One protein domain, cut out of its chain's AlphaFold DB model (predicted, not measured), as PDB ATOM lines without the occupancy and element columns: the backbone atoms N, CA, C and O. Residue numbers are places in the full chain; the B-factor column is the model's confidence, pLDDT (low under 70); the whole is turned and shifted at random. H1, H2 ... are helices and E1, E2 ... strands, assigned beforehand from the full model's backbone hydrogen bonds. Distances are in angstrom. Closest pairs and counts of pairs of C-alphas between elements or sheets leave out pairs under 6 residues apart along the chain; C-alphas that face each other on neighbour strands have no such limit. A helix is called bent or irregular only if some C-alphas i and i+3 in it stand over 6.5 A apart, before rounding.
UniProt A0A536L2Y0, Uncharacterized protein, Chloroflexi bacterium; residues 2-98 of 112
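AT A GLANCE: This is residues 2 to 98 of the 112 residues of an uncharacterized protein of Chloroflexi bacterium (UniProt A0A536L2Y0). A long helix, H2, lies over a long two-stranded hairpin, E5 and E6, and a thin ribbon made by the first part of the domain runs past them. The ribbon pairs E1 with E4 and, farther along, E2 with E3, with the short helix H1 beside E1; it is joined only loosely to the rest, E4 being near H2. The 97 printed residues hold two named helices and six named strands in the order H1, E1, E2, E3, E4, H2, E5, E6, with three antiparallel two-stranded sheets, E1 - E4, E2 - E3 and E5 - E6. The class is mixed, helices and strands. The whole is compact, with a radius of gyration of the C-alphas of 14.1 A and spans of 38 by 29 by 23 A.

IN THESE COORDINATES: H1, residues 2 to 6, begins with C-alpha 2 at (83.030, 47.387, 65.425). E1 is residues 13 to 15, E2 residues 19 to 22, E3 residues 25 to 27 and E4 residues 30 to 32. H2, residues 43 to 68, is 35.0 A long and begins with C-alpha 43 at (75.576, 25.501, 43.303). E5, residues 76 to 83, is 23.5 A long. E6, residues 86 to 94, is 24.6 A long and ends with C-alpha 94 at (95.165, 38.887, 49.107).

HOW THE PARTS SIT: The closest C-alphas of H1 and E1 are those of Ser 6 and Trp 15, 5.2 A apart. E1 and E4 are antiparallel neighbours at 164 degrees, with N 31 and O 14 at 2.8 A, within hydrogen-bond range. E2 and E3 form a hairpin at 159 degrees, with N 19 and O 27 at 2.9 A. E3 runs on into E4 across a break of 2 residues, at 15 degrees. E4 and H2 are near each other, with 5 pairs of C-alphas within 10 A. H2 has a kink of 30 degrees near residue 55; it is neither bent nor irregular, but only just: C-alphas 52 and 55 are 6.5 A apart. The closest C-alphas of H2 and E5 are those of Val 50 and Val 81, at 7.9 A, and of H2 and E6 those of Ile 46 and Val 88, at 7.7 A. E5 and E6 form a hairpin at 163 degrees, with N 79 and O 91 at 2.8 A and N 93 and O 77 at 3.0 A. E4 is apart from E5 and E6, and H1 is apart from H2. In H1 every O i to N i+4 pair is within hydrogen-bond range; in H2 20 of 22 are.

THE WHOLE: The two C-alphas farthest apart are those of Arg 39 and Asp 70, at 39.1 A. The printed part has no cut, and no link is long. The mean pLDDT of the printed part is 71.7, with residues 2 to 13, 23 to 25, 33 to 47 and 83 to 88 under 70.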
ATOM      1  N   LEU A   2      83.507  48.787  65.505       59.62
ATOM      2  CA  LEU A   2      83.030  47.387  65.425       59.62
ATOM      3  C   LEU A   2      81.835  47.074  66.344       59.62
ATOM      4  O   LEU A   2      80.879  46.458  65.893       59.62
ATOM      5  N   GLN A   3      81.839  47.561  67.590       61.50
ATOM      6  CA  GLN A   3      80.672  47.442  68.481       61.50
ATOM      7  C   GLN A   3      79.437  48.182  67.940       61.50
ATOM      8  O   GLN A   3      78.324  47.693  68.039       61.50
ATOM      9  N   GLN A   4      79.623  49.320  67.265       59.94
ATOM     10  CA  GLN A   4      78.507  50.068  66.670       59.94
ATOM     11  C   GLN A   4      77.892  49.330  65.469       59.94
ATOM     12  O   GLN A   4      76.717  49.505  65.154       59.94
ATOM     13  N   LEU A   5      78.677  48.484  64.794       57.72
ATOM     14  CA  LEU A   5      78.180  47.638  63.712       57.72
ATOM     15  C   LEU A   5      77.369  46.449  64.238       57.72
ATOM     16  O   LEU A   5      76.395  46.075  63.585       57.72
ATOM     17  N   SER A   6      77.704  45.892  65.410       59.16
ATOM     18  CA  SER A   6      76.876  44.849  66.036       59.16
ATOM     19  C   SER A   6      75.577  45.403  66.629       59.16
ATOM     20  O   SER A   6      74.553  44.722  66.592       59.16
ATOM     21  N   GLU A   7      75.573  46.669  67.055       56.84
ATOM     22  CA  GLU A   7      74.374  47.393  67.510       56.84
ATOM     23  C   GLU A   7      73.379  47.711  66.372       56.84
ATOM     24  O   GLU A   7      72.215  48.041  66.620       56.84
ATOM     25  N   THR A   8      73.801  47.597  65.106       55.78
ATOM     26  CA  THR A   8      72.929  47.840  63.949       55.78
ATOM     27  C   THR A   8      72.077  46.597  63.660       55.78
ATOM     28  O   THR A   8      72.422  45.741  62.844       55.78
ATOM     29  N   HIS A   9      70.935  46.483  64.340       53.66
ATOM     30  CA  HIS A   9      70.040  45.332  64.224       53.66
ATOM     31  C   HIS A   9      68.985  45.511  63.119       53.66
ATOM     32  O   HIS A   9      67.964  46.169  63.315       53.66
ATOM     33  N   SER A  10      69.177  44.852  61.974       59.44
ATOM     34  CA  SER A  10      68.075  44.520  61.061       59.44
ATOM     35  C   SER A  10      67.659  43.061  61.266       59.44
ATOM     36  O   SER A  10      68.489  42.173  61.456       59.44
ATOM     37  N   LEU A  11      66.350  42.786  61.233       61.78
ATOM     38  CA  LEU A  11      65.813  41.421  61.373       61.78
ATOM     39  C   LEU A  11      66.258  40.496  60.224       61.78
ATOM     40  O   LEU A  11      66.251  39.270  60.376       61.78
ATOM     41  N   THR A  12      66.655  41.088  59.095       60.06
ATOM     42  CA  THR A  12      67.051  40.387  57.868       60.06
ATOM     43  C   THR A  12      68.567  40.298  57.710       60.06
ATOM     44  O   THR A  12      69.061  39.287  57.218       60.06
ATOM     45  N   TYR A  13      69.304  41.315  58.161       65.81
ATOM     46  CA  TYR A  13      70.751  41.441  57.989       65.81
ATOM     47  C   TYR A  13      71.382  41.875  59.309       65.81
ATOM     48  O   TYR A  13      71.018  42.919  59.844       65.81
ATOM     49  N   ALA A  14      72.310  41.096  59.852       72.25
ATOM     50  CA  ALA A  14      72.937  41.451  61.120       72.25
ATOM     51  C   ALA A  14      74.379  40.965  61.191       72.25
ATOM     52  O   ALA A  14      74.668  39.820  60.845       72.25
ATOM     53  N   TRP A  15      75.264  41.815  61.699       73.88
ATOM     54  CA  TRP A  15      76.585  41.396  62.147       73.88
ATOM     55  C   TRP A  15      76.483  40.785  63.547       73.88
ATOM     56  O   TRP A  15      75.676  41.223  64.365       73.88
ATOM     57  N   THR A  16      77.268  39.748  63.822       73.00
ATOM     58  CA  THR A  16      77.449  39.264  65.193       73.00
ATOM     59  C   THR A  16      78.327  40.224  65.974       73.00
ATOM     60  O   THR A  16      79.145  40.942  65.392       73.00
ATOM     61  N   ASP A  17      78.224  40.164  67.298       72.44
ATOM     62  CA  ASP A  17      79.237  40.767  68.151       72.44
ATOM     63  C   ASP A  17      80.626  40.217  67.786       72.44
ATOM     64  O   ASP A  17      80.754  39.024  67.473       72.44
ATOM     65  N   PRO A  18      81.661  41.074  67.782       72.88
ATOM     66  CA  PRO A  18      83.021  40.632  67.540       72.88
ATOM     67  C   PRO A  18      83.464  39.673  68.646       72.88
ATOM     68  O   PRO A  18      83.397  39.996  69.833       72.88
ATOM     69  N   VAL A  19      83.940  38.494  68.248       77.75
ATOM     70  CA  VAL A  19      84.502  37.494  69.159       77.75
ATOM     71  C   VAL A  19      86.020  37.509  69.030       77.75
ATOM     72  O   VAL A  19      86.567  37.271  67.953       77.75
ATOM     73  N   MET A  20      86.693  37.773  70.147       73.06
ATOM     74  CA  MET A  20      88.147  37.680  70.273       73.06
ATOM     75  C   MET A  20      88.577  36.213  70.315       73.06
ATOM     76  O   MET A  20      88.113  35.472  71.184       73.06
ATOM     77  N   LEU A  21      89.476  35.798  69.420       73.69
ATOM     78  CA  LEU A  21      90.153  34.498  69.530       73.69
ATOM     79  C   LEU A  21      91.567  34.624  70.102       73.69
ATOM     80  O   LEU A  21      92.016  33.735  70.823       73.69
ATOM     81  N   SER A  22      92.254  35.719  69.786       70.12
ATOM     82  CA  SER A  22      93.566  36.093  70.318       70.12
ATOM     83  C   SER A  22      93.732  37.612  70.239       70.12
ATOM     84  O   SER A  22      92.867  38.292  69.687       70.12
ATOM     85  N   ASP A  23      94.847  38.147  70.738       65.31
ATOM     86  CA  ASP A  23      95.149  39.588  70.684       65.31
ATOM     87  C   ASP A  23      95.193  40.143  69.244       65.31
ATOM     88  O   ASP A  23      94.962  41.328  69.013       65.31
ATOM     89  N   GLU A  24      95.420  39.270  68.260       61.53
ATOM     90  CA  GLU A  24      95.568  39.618  66.843       61.53
ATOM     91  C   GLU A  24      94.379  39.164  65.979       61.53
ATOM     92  O   GLU A  24      94.249  39.594  64.833       61.53
ATOM     93  N   ILE A  25      93.502  38.297  66.502       67.56
ATOM     94  CA  ILE A  25      92.436  37.659  65.722       67.56
ATOM     95  C   ILE A  25      91.067  37.996  66.302       67.56
ATOM     96  O   ILE A  25      90.718  37.613  67.423       67.56
ATOM     97  N   VAL A  26      90.247  38.620  65.458       71.94
ATOM     98  CA  VAL A  26      88.820  38.827  65.696       71.94
ATOM     99  C   VAL A  26      87.986  38.146  64.633       71.94
ATOM    100  O   VAL A  26      88.266  38.236  63.440       71.94
ATOM    101  N   ILE A  27      86.908  37.519  65.090       72.50
ATOM    102  CA  ILE A  27      85.867  36.971  64.234       72.50
ATOM    103  C   ILE A  27      84.630  37.860  64.311       72.50
ATOM    104  O   ILE A  27      84.086  38.095  65.390       72.50
ATOM    105  N   LEU A  28      84.143  38.283  63.145       73.50
ATOM    106  CA  LEU A  28      82.785  38.784  62.953       73.50
ATOM    107  C   LEU A  28      82.093  37.925  61.900       73.50
ATOM    108  O   LEU A  28      82.702  37.543  60.901       73.50
ATOM    109  N   ALA A  29      80.810  37.649  62.100       74.06
ATOM    110  CA  ALA A  29      79.991  36.972  61.112       74.06
ATOM    111  C   ALA A  29      78.864  37.891  60.653       74.06
ATOM    112  O   ALA A  29      78.140  38.461  61.467       74.06
ATOM    113  N   TYR A  30      78.681  37.993  59.341       72.50
ATOM    114  CA  TYR A  30      77.495  38.606  58.763       72.50
ATOM    115  C   TYR A  30      76.427  37.540  58.539       72.50
ATOM    116  O   TYR A  30      76.652  36.541  57.850       72.50
ATOM    117  N   ARG A  31      75.253  37.746  59.129       70.81
ATOM    118  CA  ARG A  31      74.090  36.885  58.968       70.81
ATOM    119  C   ARG A  31      73.092  37.536  58.028       70.81
ATOM    120  O   ARG A  31      72.477  38.541  58.369       70.81
ATOM    121  N   ASP A  32      72.859  36.873  56.909       71.50
ATOM    122  CA  ASP A  32      71.786  37.190  55.979       71.50
ATOM    123  C   ASP A  32      70.649  36.162  56.113       71.50
ATOM    124  O   ASP A  32      70.869  34.949  56.054       71.50
ATOM    125  N   ARG A  33      69.423  36.643  56.339       68.19
ATOM    126  CA  ARG A  33      68.190  35.840  56.376       68.19
ATOM    127  C   ARG A  33      67.257  36.105  55.191       68.19
ATOM    128  O   ARG A  33      66.188  35.501  55.145       68.19
ATOM    129  N   SER A  34      67.628  36.959  54.242       65.75
ATOM    130  CA  SER A  34      66.815  37.288  53.059       65.75
ATOM    131  C   SER A  34      66.521  36.075  52.172       65.75
ATOM    132  O   SER A  34      65.464  35.991  51.553       65.75
ATOM    133  N   VAL A  35      67.419  35.091  52.179       60.72
ATOM    134  CA  VAL A  35      67.306  33.824  51.442       60.72
ATOM    135  C   VAL A  35      66.693  32.685  52.270       60.72
ATOM    136  O   VAL A  35      66.630  31.544  51.808       60.72
ATOM    137  N   ALA A  36      66.212  32.955  53.491       58.34
ATOM    138  CA  ALA A  36      65.585  31.938  54.333       58.34
ATOM    139  C   ALA A  36      64.340  31.343  53.644       58.34
ATOM    140  O   ALA A  36      63.368  32.041  53.373       58.34
ATOM    141  N   GLY A  37      64.371  30.035  53.365       54.88
ATOM    142  CA  GLY A  37      63.296  29.313  52.670       54.88
ATOM    143  C   GLY A  37      63.525  29.112  51.167       54.88
ATOM    144  O   GLY A  37      62.842  28.285  50.562       54.88
ATOM    145  N   GLN A  38      64.515  29.775  50.563       55.50
ATOM    146  CA  GLN A  38      64.992  29.416  49.228       55.50
ATOM    147  C   GLN A  38      66.024  28.295  49.368       55.50
ATOM    148  O   GLN A  38      67.025  28.440  50.068       55.50
ATOM    149  N   ARG A  39      65.794  27.147  48.717       53.53
ATOM    150  CA  ARG A  39      66.801  26.081  48.648       53.53
ATOM    151  C   ARG A  39      68.024  26.620  47.901       53.53
ATOM    152  O   ARG A  39      68.075  26.580  46.673       53.53
ATOM    153  N   LEU A  40      69.038  27.036  48.655       56.41
ATOM    154  CA  LEU A  40      70.417  27.268  48.208       56.41
ATOM    155  C   LEU A  40      71.106  25.954  47.775       56.41
ATOM    156  O   LEU A  40      72.319  25.852  47.805       56.41
ATOM    157  N   ALA A  41      70.350  24.911  47.418       54.44
ATOM    158  CA  ALA A  41      70.882  23.599  47.060       54.44
ATOM    159  C   ALA A  41      71.509  23.576  45.653       54.44
ATOM    160  O   ALA A  41      72.254  22.652  45.337       54.44
ATOM    161  N   ASP A  42      71.243  24.595  44.829       55.84
ATOM    162  CA  ASP A  42      71.794  24.708  43.481       55.84
ATOM    163  C   ASP A  42      73.093  25.529  43.519       55.84
ATOM    164  O   ASP A  42      73.065  26.737  43.761       55.84
ATOM    165  N   GLY A  43      74.237  24.886  43.254       56.16
ATOM    166  CA  GLY A  43      75.576  25.501  43.303       56.16
ATOM    167  C   GLY A  43      75.726  26.801  42.499       56.16
ATOM    168  O   GLY A  43      76.438  27.705  42.929       56.16
ATOM    169  N   ALA A  44      74.994  26.944  41.388       58.00
ATOM    170  CA  ALA A  44      74.954  28.178  40.598       58.00
ATOM    171  C   ALA A  44      74.323  29.359  41.366       58.00
ATOM    172  O   ALA A  44      74.849  30.466  41.330       58.00
ATOM    173  N   ARG A  45      73.257  29.117  42.146       65.75
ATOM    174  CA  ARG A  45      72.609  30.162  42.962       65.75
ATOM    175  C   ARG A  45      73.479  30.601  44.135       65.75
ATOM    176  O   ARG A  45      73.404  31.753  44.547       65.75
ATOM    177  N   ILE A  46      74.305  29.700  44.669       66.44
ATOM    178  CA  ILE A  46      75.274  30.061  45.707       66.44
ATOM    179  C   ILE A  46      76.379  30.937  45.120       66.44
ATOM    180  O   ILE A  46      76.718  31.950  45.723       66.44
ATOM    181  N   ALA A  47      76.933  30.566  43.962       66.81
ATOM    182  CA  ALA A  47      77.962  31.368  43.306       66.81
ATOM    183  C   ALA A  47      77.452  32.789  43.021       66.81
ATOM    184  O   ALA A  47      78.126  33.756  43.373       66.81
ATOM    185  N   ASP A  48      76.227  32.920  42.504       70.56
ATOM    186  CA  ASP A  48      75.595  34.222  42.278       70.56
ATOM    187  C   ASP A  48      75.355  34.995  43.579       70.56
ATOM    188  O   ASP A  48      75.619  36.192  43.635       70.56
ATOM    189  N   TYR A  49      74.898  34.338  44.644       71.19
ATOM    190  CA  TYR A  49      74.721  34.972  45.954       71.19
ATOM    191  C   TYR A  49      76.049  35.500  46.524       71.19
ATOM    192  O   TYR A  49      76.132  36.633  47.005       71.19
ATOM    193  N   VAL A  50      77.116  34.704  46.433       71.00
ATOM    194  CA  VAL A  50      78.447  35.101  46.903       71.00
ATOM    195  C   VAL A  50      78.988  36.272  46.086       71.00
ATOM    196  O   VAL A  50      79.434  37.265  46.662       71.00
ATOM    197  N   LEU A  51      78.936  36.175  44.756       73.06
ATOM    198  CA  LEU A  51      79.486  37.192  43.861       73.06
ATOM    199  C   LEU A  51      78.708  38.509  43.919       73.06
ATOM    200  O   LEU A  51      79.330  39.569  43.890       73.06
ATOM    201  N   ASN A  52      77.378  38.449  44.014       74.94
ATOM    202  CA  ASN A  52      76.530  39.635  43.891       74.94
ATOM    203  C   ASN A  52      76.145  40.270  45.232       74.94
ATOM    204  O   ASN A  52      75.789  41.445  45.239       74.94
ATOM    205  N   LEU A  53      76.200  39.538  46.350       71.19
ATOM    206  CA  LEU A  53      75.781  40.070  47.652       71.19
ATOM    207  C   LEU A  53      76.887  40.023  48.702       71.19
ATOM    208  O   LEU A  53      77.199  41.045  49.310       71.19
ATOM    209  N   VAL A  54      77.511  38.860  48.901       71.56
ATOM    210  CA  VAL A  54      78.523  38.706  49.958       71.56
ATOM    211  C   VAL A  54      79.765  39.528  49.640       71.56
ATOM    212  O   VAL A  54      80.238  40.279  50.490       71.56
ATOM    213  N   ARG A  55      80.282  39.419  48.411       74.69
ATOM    214  CA  ARG A  55      81.521  40.096  48.023       74.69
ATOM    215  C   ARG A  55      81.407  41.624  48.130       74.69
ATOM    216  O   ARG A  55      82.278  42.190  48.783       74.69
ATOM    217  N   PRO A  56      80.361  42.295  47.603       78.94
ATOM    218  CA  PRO A  56      80.207  43.738  47.782       78.94
ATOM    219  C   PRO A  56      80.139  44.162  49.252       78.94
ATOM    220  O   PRO A  56      80.889  45.041  49.660       78.94
ATOM    221  N   VAL A  57      79.305  43.506  50.070       78.25
ATOM    222  CA  VAL A  57      79.119  43.890  51.481       78.25
ATOM    223  C   VAL A  57      80.400  43.695  52.290       78.25
ATOM    224  O   VAL A  57      80.788  44.580  53.053       78.25
ATOM    225  N   VAL A  58      81.081  42.558  52.117       78.69
ATOM    226  CA  VAL A  58      82.319  42.285  52.854       78.69
ATOM    227  C   VAL A  58      83.443  43.210  52.399       78.69
ATOM    228  O   VAL A  58      84.182  43.711  53.240       78.69
ATOM    229  N   PHE A  59      83.571  43.480  51.097       85.50
ATOM    230  CA  PHE A  59      84.628  44.358  50.595       85.50
ATOM    231  C   PHE A  59      84.430  45.792  51.084       85.50
ATOM    232  O   PHE A  59      85.392  46.407  51.533       85.50
ATOM    233  N   THR A  60      83.193  46.299  51.083       83.00
ATOM    234  CA  THR A  60      82.884  47.609  51.672       83.00
ATOM    235  C   THR A  60      83.206  47.642  53.164       83.00
ATOM    236  O   THR A  60      83.861  48.569  53.621       83.00
ATOM    237  N   PHE A  61      82.837  46.607  53.922       83.06
ATOM    238  CA  PHE A  61      83.166  46.545  55.348       83.06
ATOM    239  C   PHE A  61      84.684  46.542  55.613       83.06
ATOM    240  O   PHE A  61      85.159  47.268  56.486       83.06
ATOM    241  N   LEU A  62      85.455  45.757  54.855       85.44
ATOM    242  CA  LEU A  62      86.917  45.718  54.973       85.44
ATOM    243  C   LEU A  62      87.546  47.050  54.552       85.44
ATOM    244  O   LEU A  62      88.465  47.525  55.217       85.44
ATOM    245  N   HIS A  63      87.013  47.681  53.504       86.12
ATOM    246  CA  HIS A  63      87.407  49.024  53.104       86.12
ATOM    247  C   HIS A  63      87.186  50.028  54.235       86.12
ATOM    248  O   HIS A  63      88.095  50.780  54.572       86.12
ATOM    249  N   ASP A  64      86.019  50.013  54.873       84.44
ATOM    250  CA  ASP A  64      85.720  50.921  55.979       84.44
ATOM    251  C   ASP A  64      86.623  50.653  57.193       84.44
ATOM    252  O   ASP A  64      87.089  51.591  57.843       84.44
ATOM    253  N   CYS A  65      86.948  49.388  57.475       83.88
ATOM    254  CA  CYS A  65      87.902  49.048  58.531       83.88
ATOM    255  C   CYS A  65      89.300  49.619  58.248       83.88
ATOM    256  O   CYS A  65      89.879  50.255  59.125       83.88
ATOM    257  N   ALA A  66      89.830  49.421  57.042       86.38
ATOM    258  CA  ALA A  66      91.179  49.868  56.701       86.38
ATOM    259  C   ALA A  66      91.264  51.379  56.452       86.38
ATOM    260  O   ALA A  66      92.128  52.042  57.007       86.38
ATOM    261  N   VAL A  67      90.366  51.945  55.647       85.12
ATOM    262  CA  VAL A  67      90.479  53.330  55.164       85.12
ATOM    263  C   VAL A  67      89.827  54.330  56.116       85.12
ATOM    264  O   VAL A  67      90.324  55.445  56.262       85.12
ATOM    265  N   ILE A  68      88.719  53.964  56.768       83.56
ATOM    266  CA  ILE A  68      87.983  54.890  57.645       83.56
ATOM    267  C   ILE A  68      88.431  54.733  59.100       83.56
ATOM    268  O   ILE A  68      88.667  55.731  59.781       83.56
ATOM    269  N   ALA A  69      88.550  53.497  59.595       78.56
ATOM    270  CA  ALA A  69      88.995  53.244  60.968       78.56
ATOM    271  C   ALA A  69      90.519  53.150  61.132       78.56
ATOM    272  O   ALA A  69      90.988  53.117  62.277       78.56
ATOM    273  N   ASP A  70      91.265  53.147  60.021       83.88
ATOM    274  CA  ASP A  70      92.723  53.007  59.982       83.88
ATOM    275  C   ASP A  70      93.205  51.699  60.633       83.88
ATOM    276  O   ASP A  70      94.275  51.628  61.230       83.88
ATOM    277  N   LEU A  71      92.388  50.643  60.557       84.62
ATOM    278  CA  LEU A  71      92.729  49.341  61.116       84.62
ATOM    279  C   LEU A  71      93.674  48.579  60.197       84.62
ATOM    280  O   LEU A  71      93.412  48.424  59.004       84.62
ATOM    281  N   ARG A  72      94.729  48.023  60.786       86.19
ATOM    282  CA  ARG A  72      95.642  47.116  60.107       86.19
ATOM    283  C   ARG A  72      94.994  45.752  59.955       86.19
ATOM    284  O   ARG A  72      94.878  44.987  60.913       86.19
ATOM    285  N   LEU A  73      94.566  45.460  58.736       85.69
ATOM    286  CA  LEU A  73      94.015  44.164  58.366       85.69
ATOM    287  C   LEU A  73      95.137  43.180  58.018       85.69
ATOM    288  O   LEU A  73      96.222  43.581  57.590       85.69
ATOM    289  N   SER A  74      94.859  41.887  58.186       86.38
ATOM    290  CA  SER A  74      95.740  40.805  57.733       86.38
ATOM    291  C   SER A  74      95.996  40.902  56.225       86.38
ATOM    292  O   SER A  74      95.090  41.236  55.463       86.38
ATOM    293  N   GLU A  75      97.209  40.552  55.784       85.50
ATOM    294  CA  GLU A  75      97.580  40.515  54.359       85.50
ATOM    295  C   GLU A  75      96.753  39.503  53.555       85.50
ATOM    296  O   GLU A  75      96.597  39.645  52.341       85.50
ATOM    297  N   VAL A  76      96.202  38.495  54.234       84.44
ATOM    298  CA  VAL A  76      95.304  37.497  53.656       84.44
ATOM    299  C   VAL A  76      93.990  37.514  54.423       84.44
ATOM    300  O   VAL A  76      93.976  37.395  55.652       84.44
ATOM    301  N   ILE A  77      92.889  37.640  53.684       83.50
ATOM    302  CA  ILE A  77      91.533  37.572  54.224       83.50
ATOM    303  C   ILE A  77      90.921  36.221  53.866       83.50
ATOM    304  O   ILE A  77      90.748  35.895  52.689       83.50
ATOM    305  N   GLU A  78      90.564  35.457  54.895       83.00
ATOM    306  CA  GLU A  78      89.826  34.205  54.760       83.00
ATOM    307  C   GLU A  78      88.321  34.454  54.890       83.00
ATOM    308  O   GLU A  78      87.845  35.080  55.839       83.00
ATOM    309  N   MET A  79      87.551  33.942  53.934       76.62
ATOM    310  CA  MET A  79      86.096  34.026  53.919       76.62
ATOM    311  C   MET A  79      85.499  32.635  53.763       76.62
ATOM    312  O   MET A  79      85.836  31.905  52.832       76.62
ATOM    313  N   ARG A  80      84.528  32.306  54.617       77.00
ATOM    314  CA  ARG A  80      83.752  31.069  54.523       77.00
ATOM    315  C   ARG A  80      82.260  31.364  54.479       77.00
ATOM    316  O   ARG A  80      81.725  32.040  55.355       77.00
ATOM    317  N   VAL A  81      81.573  30.791  53.497       72.94
ATOM    318  CA  VAL A  81      80.116  30.887  53.341       72.94
ATOM    319  C   VAL A  81      79.509  29.517  53.605       72.94
ATOM    320  O   VAL A  81      79.916  28.523  53.008       72.94
ATOM    321  N   SER A  82      78.544  29.450  54.523       71.50
ATOM    322  CA  SER A  82      77.927  28.193  54.966       71.50
ATOM    323  C   SER A  82      76.400  28.254  54.896       71.50
ATOM    324  O   SER A  82      75.804  29.262  55.268       71.50
ATOM    325  N   ALA A  83      75.765  27.152  54.490       69.56
ATOM    326  CA  ALA A  83      74.312  26.968  54.489       69.56
ATOM    327  C   ALA A  83      73.965  25.630  55.161       69.56
ATOM    328  O   ALA A  83      74.632  24.626  54.918       69.56
ATOM    329  N   GLU A  84      72.962  25.611  56.045       66.62
ATOM    330  CA  GLU A  84      72.504  24.401  56.764       66.62
ATOM    331  C   GLU A  84      73.650  23.543  57.354       66.62
ATOM    332  O   GLU A  84      73.629  22.315  57.311       66.62
ATOM    333  N   ARG A  85      74.662  24.208  57.939       59.72
ATOM    334  CA  ARG A  85      75.873  23.613  58.554       59.72
ATOM    335  C   ARG A  85      76.876  22.974  57.587       59.72
ATOM    336  O   ARG A  85      77.850  22.385  58.049       59.72
ATOM    337  N   LYS A  86      76.689  23.108  56.274       58.88
ATOM    338  CA  LYS A  86      77.708  22.749  55.283       58.88
ATOM    339  C   LYS A  86      78.433  24.009  54.828       58.88
ATOM    340  O   LYS A  86      77.785  24.982  54.445       58.88
ATOM    341  N   SER A  87      79.767  23.982  54.885       60.50
ATOM    342  CA  SER A  87      80.577  24.967  54.169       60.50
ATOM    343  C   SER A  87      80.288  24.789  52.690       60.50
ATOM    344  O   SER A  87      80.370  23.674  52.170       60.50
ATOM    345  N   VAL A  88      79.863  25.867  52.050       69.69
ATOM    346  CA  VAL A  88      79.481  25.845  50.645       69.69
ATOM    347  C   VAL A  88      80.601  26.420  49.799       69.69
ATOM    348  O   VAL A  88      80.857  25.910  48.713       69.69
ATOM    349  N   VAL A  89      81.295  27.441  50.314       71.56
ATOM    350  CA  VAL A  89      82.472  28.006  49.658       71.56
ATOM    351  C   VAL A  89      83.456  28.578  50.676       71.56
ATOM    352  O   VAL A  89      83.054  29.122  51.705       71.56
ATOM    353  N   GLU A  90      84.740  28.473  50.357       76.00
ATOM    354  CA  GLU A  90      85.854  29.032  51.113       76.00
ATOM    355  C   GLU A  90      86.817  29.730  50.150       76.00
ATOM    356  O   GLU A  90      87.135  29.191  49.089       76.00
ATOM    357  N   PHE A  91      87.248  30.937  50.508       75.19
ATOM    358  CA  PHE A  91      88.175  31.740  49.719       75.19
ATOM    359  C   PHE A  91      89.241  32.342  50.627       75.19
ATOM    360  O   PHE A  91      88.926  32.824  51.713       75.19
ATOM    361  N   ALA A  92      90.473  32.376  50.133       80.62
ATOM    362  CA  ALA A  92      91.542  33.202  50.671       80.62
ATOM    363  C   ALA A  92      91.908  34.231  49.602       80.62
ATOM    364  O   ALA A  92      92.192  33.866  48.458       80.62
ATOM    365  N   LEU A  93      91.839  35.508  49.956       81.06
ATOM    366  CA  LEU A  93      92.071  36.612  49.033       81.06
ATOM    367  C   LEU A  93      93.195  37.504  49.576       81.06
ATOM    368  O   LEU A  93      93.143  37.874  50.754       81.06
ATOM    369  N   PRO A  94      94.193  37.865  48.747       85.12
ATOM    370  CA  PRO A  94      95.165  38.887  49.107       85.12
ATOM    371  C   PRO A  94      94.453  40.207  49.413       85.12
ATOM    372  O   PRO A  94      93.599  40.648  48.642       85.12
ATOM    373  N   LEU A  95      94.820  40.866  50.511       84.31
ATOM    374  CA  LEU A  95      94.194  42.120  50.936       84.31
ATOM    375  C   LEU A  95      94.268  43.201  49.852       84.31
ATOM    376  O   LEU A  95      93.309  43.938  49.651       84.31
ATOM    377  N   GLN A  96      95.375  43.240  49.109       84.62
ATOM    378  CA  GLN A  96      95.593  44.152  47.985       84.62
ATOM    379  C   GLN A  96      94.527  44.072  46.883       84.62
ATOM    380  O   GLN A  96      94.345  45.051  46.162       84.62
ATOM    381  N   ASP A  97      93.826  42.941  46.766       81.94
ATOM    382  CA  ASP A  97      92.759  42.725  45.785       81.94
ATOM    383  C   ASP A  97      91.380  43.152  46.333       81.94
ATOM    384  O   ASP A  97      90.368  43.085  45.627       81.94
ATOM    385  N   ILE A  98      91.333  43.567  47.606       78.88
ATOM    386  CA  ILE A  98      90.135  43.968  48.351       78.88
ATOM    387  C   ILE A  98      90.190  45.460  48.696       78.88
ATOM    388  O   ILE A  98      89.243  46.188  48.403       78.88
TER     389      ILE A  98